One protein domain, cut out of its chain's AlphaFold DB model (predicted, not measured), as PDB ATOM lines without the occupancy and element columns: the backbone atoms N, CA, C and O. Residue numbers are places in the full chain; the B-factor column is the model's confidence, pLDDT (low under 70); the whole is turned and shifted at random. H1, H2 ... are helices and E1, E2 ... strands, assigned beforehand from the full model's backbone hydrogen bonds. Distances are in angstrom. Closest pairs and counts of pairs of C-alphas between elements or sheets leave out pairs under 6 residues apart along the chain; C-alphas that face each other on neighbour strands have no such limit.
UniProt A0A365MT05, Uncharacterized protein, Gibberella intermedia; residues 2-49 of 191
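AT A GLANCE: This is residues 2 to 49 of the 191 residues of an uncharacterized protein of Gibberella intermedia (UniProt A0A365MT05). A two-stranded ribbon bends in a V: the hairpin of E2 and E3 is the long arm, the pair E1 and E4 the short one, with helix H1 at the short arm's end. The printed part has 48 residues, in order E1, E2, E3, E4, H1: mixed helices and strands, in two antiparallel sheets, E1 - E4 and E2 - E3. It is elongated, 37 by 22 by 21 A, and only just loose, close to extended, with a radius of gyration of the C-alphas of 13.9 A.

IN THESE COORDINATES: Find C-alpha 4 at (30.094, -17.490, -14.988), where E1, residues 4 to 6, begins. E2 is residues 11 to 16, 15.9 A; E3 22 to 28, 16.5 A; E4 31 to 33. H1, residues 37 to 48, runs 16.8 A to C-alpha 48 at (40.591, -5.895, -20.204).

HOW THE PARTS SIT: In E1 and E4, look for N 5 and O 32, 3.0 A apart, within hydrogen-bond range. In the hairpin E2 and E3, N 13 and O 26 are within range at 2.8 A. E3 runs on into E4 at 91 degrees across a break of 2 residues. The closest C-alphas of E1 and H1, Tyr 4 and Ser 40, are 7.6 A apart. E2 and E3 are apart from H1. In H1 every O i to N i+4 pair is within range.

THE WHOLE: The C-alphas of Glu 2 and Glu 19 are farthest apart, 39.0 A. The printed part has no cut, its four links are tight, and no printed residue is under 70 in pLDDT.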
ATOM      1  N   GLU A   2      32.454 -20.115 -20.893       71.69
ATOM      2  CA  GLU A   2      32.102 -19.731 -19.519       71.69
ATOM      3  C   GLU A   2      30.979 -18.689 -19.495       71.69
ATOM      4  O   GLU A   2      31.121 -17.602 -20.050       71.69
ATOM      5  N   ARG A   3      29.869 -19.021 -18.831       81.19
ATOM      6  CA  ARG A   3      28.769 -18.089 -18.517       81.19
ATOM      7  C   ARG A   3      28.857 -17.517 -17.107       81.19
ATOM      8  O   ARG A   3      28.007 -16.729 -16.717       81.19
ATOM      9  N   TYR A   4      29.874 -17.921 -16.356       79.88
ATOM     10  CA  TYR A   4      30.094 -17.490 -14.988       79.88
ATOM     11  C   TYR A   4      31.459 -16.840 -14.888       79.88
ATOM     12  O   TYR A   4      32.440 -17.392 -15.388       79.88
ATOM     13  N   LEU A   5      31.517 -15.693 -14.222       78.19
ATOM     14  CA  LEU A   5      32.771 -15.032 -13.906       78.19
ATOM     15  C   LEU A   5      32.780 -14.645 -12.431       78.19
ATOM     16  O   LEU A   5      31.862 -13.997 -11.937       78.19
ATOM     17  N   THR A   6      33.817 -15.078 -11.728       73.31
ATOM     18  CA  THR A   6      34.028 -14.794 -10.309       73.31
ATOM     19  C   THR A   6      35.296 -13.984 -10.147       73.31
ATOM     20  O   THR A   6      36.334 -14.344 -10.705       73.31
ATOM     21  N   PHE A   7      35.215 -12.930  -9.347       74.81
ATOM     22  CA  PHE A   7      36.382 -12.197  -8.881       74.81
ATOM     23  C   PHE A   7      36.772 -12.720  -7.504       74.81
ATOM     24  O   PHE A   7      35.914 -13.055  -6.688       74.81
ATOM     25  N   GLN A   8      38.075 -12.844  -7.282       70.94
ATOM     26  CA  GLN A   8      38.621 -13.321  -6.012       70.94
ATOM     27  C   GLN A   8      38.636 -12.193  -4.976       70.94
ATOM     28  O   GLN A   8      38.462 -12.434  -3.784       70.94
ATOM     29  N   GLU A   9      38.779 -10.951  -5.443       76.94
ATOM     30  CA  GLU A   9      38.674  -9.766  -4.606       76.94
ATOM     31  C   GLU A   9      37.203  -9.379  -4.397       76.94
ATOM     32  O   GLU A   9      36.427  -9.345  -5.360       76.94
ATOM     33  N   PRO A  10      36.792  -9.076  -3.155       81.06
ATOM     34  CA  PRO A  10      35.472  -8.529  -2.885       81.06
ATOM     35  C   PRO A  10      35.266  -7.196  -3.610       81.06
ATOM     36  O   PRO A  10      36.107  -6.302  -3.555       81.06
ATOM     37  N   HIS A  11      34.111  -7.029  -4.242       82.62
ATOM     38  CA  HIS A  11      33.727  -5.763  -4.851       82.62
ATOM     39  C   HIS A  11      33.044  -4.884  -3.807       82.62
ATOM     40  O   HIS A  11      32.181  -5.352  -3.061       82.62
ATOM     41  N   ARG A  12      33.398  -3.598  -3.783       89.00
ATOM     42  CA  ARG A  12      32.703  -2.602  -2.970       89.00
ATOM     43  C   ARG A  12      31.391  -2.219  -3.646       89.00
ATOM     44  O   ARG A  12      31.401  -1.596  -4.705       89.00
ATOM     45  N   ILE A  13      30.275  -2.557  -3.023       86.62
ATOM     46  CA  ILE A  13      28.954  -2.074  -3.404       86.62
ATOM     47  C   ILE A  13      28.625  -0.881  -2.520       86.62
ATOM     48  O   ILE A  13      28.655  -0.979  -1.292       86.62
ATOM     49  N   ARG A  14      28.294   0.241  -3.161       93.06
ATOM     50  CA  ARG A  14      27.802   1.434  -2.488       93.06
ATOM     51  C   ARG A  14      26.435   1.814  -3.037       93.06
ATOM     52  O   ARG A  14      26.318   2.068  -4.232       93.06
ATOM     53  N   TYR A  15      25.437   1.894  -2.162       89.69
ATOM     54  CA  TYR A  15      24.157   2.517  -2.491       89.69
ATOM     55  C   TYR A  15      24.137   3.933  -1.923       89.69
ATOM     56  O   TYR A  15      24.395   4.145  -0.734       89.69
ATOM     57  N   THR A  16      23.843   4.894  -2.789       95.81
ATOM     58  CA  THR A  16      23.651   6.297  -2.431       95.81
ATOM     59  C   THR A  16      22.216   6.700  -2.711       95.81
ATOM     60  O   THR A  16      21.630   6.242  -3.693       95.81
ATOM     61  N   THR A  17      21.659   7.564  -1.870       93.50
ATOM     62  CA  THR A  17      20.416   8.266  -2.194       93.50
ATOM     63  C   THR A  17      20.639   9.228  -3.364       93.50
ATOM     64  O   THR A  17      21.772   9.494  -3.774       93.50
ATOM     65  N   ASP A  18      19.546   9.756  -3.900       92.69
ATOM     66  CA  ASP A  18      19.521  10.867  -4.857       92.69
ATOM     67  C   ASP A  18      20.218  12.132  -4.329       92.69
ATOM     68  O   ASP A  18      20.864  12.848  -5.090       92.69
ATOM     69  N   GLU A  19      20.183  12.354  -3.016       94.25
ATOM     70  CA  GLU A  19      20.919  13.417  -2.317       94.25
ATOM     71  C   GLU A  19      22.424  13.112  -2.132       94.25
ATOM     72  O   GLU A  19      23.165  13.905  -1.550       94.25
ATOM     73  N   GLY A  20      22.901  11.954  -2.602       90.38
ATOM     74  CA  GLY A  20      24.301  11.537  -2.499       90.38
ATOM     75  C   GLY A  20      24.697  10.948  -1.140       90.38
ATOM     76  O   GLY A  20      25.877  10.662  -0.917       90.38
ATOM     77  N   VAL A  21      23.744  10.719  -0.231       94.75
ATOM     78  CA  VAL A  21      24.007  10.125   1.087       94.75
ATOM     79  C   VAL A  21      24.246   8.625   0.936       94.75
ATOM     80  O   VAL A  21      23.430   7.901   0.372       94.75
ATOM     81  N   CYS A  22      25.373   8.137   1.456       94.19
ATOM     82  CA  CYS A  22      25.711   6.716   1.433       94.19
ATOM     83  C   CYS A  22      24.884   5.945   2.470       94.19
ATOM     84  O   CYS A  22      25.112   6.077   3.669       94.19
ATOM     85  N   ILE A  23      23.958   5.109   2.003       95.56
ATOM     86  CA  ILE A  23      23.055   4.308   2.850       95.56
ATOM     87  C   ILE A  23      23.512   2.856   3.006       95.56
ATOM     88  O   ILE A  23      23.045   2.143   3.890       95.56
ATOM     89  N   HIS A  24      24.438   2.409   2.161       91.62
ATOM     90  CA  HIS A  24      25.029   1.081   2.240       91.62
ATOM     91  C   HIS A  24      26.416   1.107   1.614       91.62
ATOM     92  O   HIS A  24      26.590   1.644   0.521       91.62
ATOM     93  N   ASP A  25      27.383   0.508   2.298       94.00
ATOM     94  CA  ASP A  25      28.761   0.388   1.839       94.00
ATOM     95  C   ASP A  25      29.310  -0.952   2.330       94.00
ATOM     96  O   ASP A  25      29.556  -1.132   3.524       94.00
ATOM     97  N   GLN A  26      29.424  -1.926   1.429       91.50
ATOM     98  CA  GLN A  26      29.851  -3.276   1.780       91.50
ATOM     99  C   GLN A  26      30.765  -3.865   0.713       91.50
ATOM    100  O   GLN A  26      30.587  -3.642  -0.481       91.50
ATOM    101  N   TYR A  27      31.721  -4.678   1.153       88.62
ATOM    102  CA  TYR A  27      32.501  -5.547   0.285       88.62
ATOM    103  C   TYR A  27      31.835  -6.920   0.184       88.62
ATOM    104  O   TYR A  27      31.629  -7.581   1.202       88.62
ATOM    105  N   VAL A  28      31.506  -7.354  -1.032       85.19
ATOM    106  CA  VAL A  28      30.891  -8.664  -1.284       85.19
ATOM    107  C   VAL A  28      31.597  -9.403  -2.414       85.19
ATOM    108  O   VAL A  28      32.076  -8.801  -3.374       85.19
ATOM    109  N   THR A  29      31.647 -10.730  -2.322       81.25
ATOM    110  CA  THR A  29      32.104 -11.571  -3.432       81.25
ATOM    111  C   THR A  29      31.000 -11.647  -4.480       81.25
ATOM    112  O   THR A  29      29.898 -12.112  -4.192       81.25
ATOM    113  N   ILE A  30      31.288 -11.198  -5.702       78.88
ATOM    114  CA  ILE A  30      30.318 -11.195  -6.799       78.88
ATOM    115  C   ILE A  30      30.633 -12.332  -7.770       78.88
ATOM    116  O   ILE A  30      31.764 -12.493  -8.235       78.88
ATOM    117  N   ARG A  31      29.596 -13.101  -8.110       83.56
ATOM    118  CA  ARG A  31      29.595 -14.012  -9.255       83.56
ATOM    119  C   ARG A  31      28.669 -13.446 -10.319       83.56
ATOM    120  O   ARG A  31      27.464 -13.378 -10.107       83.56
ATOM    121  N   TYR A  32      29.234 -13.080 -11.459       84.38
ATOM    122  CA  TYR A  32      28.469 -12.675 -12.627       84.38
ATOM    123  C   TYR A  32      27.970 -13.915 -13.356       84.38
ATOM    124  O   TYR A  32      28.741 -14.847 -13.594       84.38
ATOM    125  N   GLU A  33      26.691 -13.912 -13.704       89.94
ATOM    126  CA  GLU A  33      26.057 -14.914 -14.551       89.94
ATOM    127  C   GLU A  33      25.543 -14.229 -15.815       89.94
ATOM    128  O   GLU A  33      24.802 -13.249 -15.752       89.94
ATOM    129  N   PHE A  34      25.972 -14.737 -16.964       88.62
ATOM    130  CA  PHE A  34      25.645 -14.183 -18.268       88.62
ATOM    131  C   PHE A  34      24.610 -15.057 -18.965       88.62
ATOM    132  O   PHE A  34      24.767 -16.277 -19.072       88.62
ATOM    133  N   THR A  35      23.571 -14.421 -19.500       90.56
ATOM    134  CA  THR A  35      22.518 -15.093 -20.274       90.56
ATOM    135  C   THR A  35      23.064 -15.699 -21.566       90.56
ATOM    136  O   THR A  35      22.607 -16.755 -22.007       90.56
ATOM    137  N   THR A  36      24.089 -15.075 -22.155       90.81
ATOM    138  CA  THR A  36      24.748 -15.555 -23.370       90.81
ATOM    139  C   THR A  36      26.249 -15.713 -23.172       90.81
ATOM    140  O   THR A  36      26.883 -15.096 -22.322       90.81
ATOM    141  N   VAL A  37      26.843 -16.574 -23.990       88.94
ATOM    142  CA  VAL A  37      28.300 -16.716 -24.045       88.94
ATOM    143  C   VAL A  37      28.960 -15.442 -24.586       88.94
ATOM    144  O   VAL A  37      29.990 -15.019 -24.075       88.94
ATOM    145  N   GLU A  38      28.346 -14.819 -25.586       91.00
ATOM    146  CA  GLU A  38      28.838 -13.594 -26.215       91.00
ATOM    147  C   GLU A  38      28.915 -12.425 -25.227       91.00
ATOM    148  O   GLU A  38      29.953 -11.776 -25.142       91.00
ATOM    149  N   SER A  39      27.887 -12.228 -24.392       91.31
ATOM    150  CA  SER A  39      27.910 -11.192 -23.345       91.31
ATOM    151  C   SER A  39      29.023 -11.415 -22.318       91.31
ATOM    152  O   SER A  39      29.669 -10.457 -21.902       91.31
ATOM    153  N   SER A  40      29.316 -12.671 -21.965       91.12
ATOM    154  CA  SER A  40      30.457 -13.010 -21.103       91.12
ATOM    155  C   SER A  40      31.797 -12.662 -21.759       91.12
ATOM    156  O   SER A  40      32.683 -12.121 -21.094       91.12
ATOM    157  N   ILE A  41      31.962 -12.941 -23.058       91.81
ATOM    158  CA  ILE A  41      33.176 -12.571 -23.805       91.81
ATOM    159  C   ILE A  41      33.318 -11.055 -23.869       91.81
ATOM    160  O   ILE A  41      34.393 -10.539 -23.573       91.81
ATOM    161  N   GLN A  42      32.243 -10.352 -24.227       93.00
ATOM    162  CA  GLN A  42      32.238  -8.902 -24.353       93.00
ATOM    163  C   GLN A  42      32.592  -8.241 -23.023       93.00
ATOM    164  O   GLN A  42      33.528  -7.452 -22.971       93.00
ATOM    165  N   PHE A  43      31.947  -8.649 -21.928       91.69
ATOM    166  CA  PHE A  43      32.256  -8.149 -20.590       91.69
ATOM    167  C   PHE A  43      33.720  -8.395 -20.199       91.69
ATOM    168  O   PHE A  43      34.405  -7.502 -19.701       91.69
ATOM    169  N   GLN A  44      34.233  -9.602 -20.454       91.50
ATOM    170  CA  GLN A  44      35.637  -9.929 -20.209       91.50
ATOM    171  C   GLN A  44      36.596  -9.073 -21.038       91.50
ATOM    172  O   GLN A  44      37.653  -8.692 -20.527       91.50
ATOM    173  N   GLY A  45      36.242  -8.809 -22.293       93.81
ATOM    174  CA  GLY A  45      37.000  -7.957 -23.193       93.81
ATOM    175  C   GLY A  45      36.983  -6.498 -22.752       93.81
ATOM    176  O   GLY A  45      38.034  -5.872 -22.671       93.81
ATOM    177  N   ASP A  46      35.823  -5.980 -22.358       94.06
ATOM    178  CA  ASP A  46      35.650  -4.597 -21.909       94.06
ATOM    179  C   ASP A  46      36.439  -4.306 -20.631       94.06
ATOM    180  O   ASP A  46      37.151  -3.303 -20.568       94.06
ATOM    181  N   LEU A  47      36.424  -5.227 -19.660       89.19
ATOM    182  CA  LEU A  47      37.252  -5.118 -18.454       89.19
ATOM    183  C   LEU A  47      38.753  -5.086 -18.759       89.19
ATOM    184  O   LEU A  47      39.514  -4.409 -18.072       89.19
ATOM    185  N   ARG A  48      39.184  -5.822 -19.788       91.00
ATOM    186  CA  ARG A  48      40.591  -5.895 -20.204       91.00
ATOM    187  C   ARG A  48      40.979  -4.793 -21.185       91.00
ATOM    188  O   ARG A  48      42.168  -4.566 -21.378       91.00
ATOM    189  N   ARG A  49      40.001  -4.127 -21.806       95.19
ATOM    190  CA  ARG A  49      40.161  -3.332 -23.036       95.19
ATOM    191  C   ARG A  49      40.788  -4.147 -24.182       95.19
ATOM    192  O   ARG A  49      41.625  -3.643 -24.930       95.19
TER     193      ARG A  49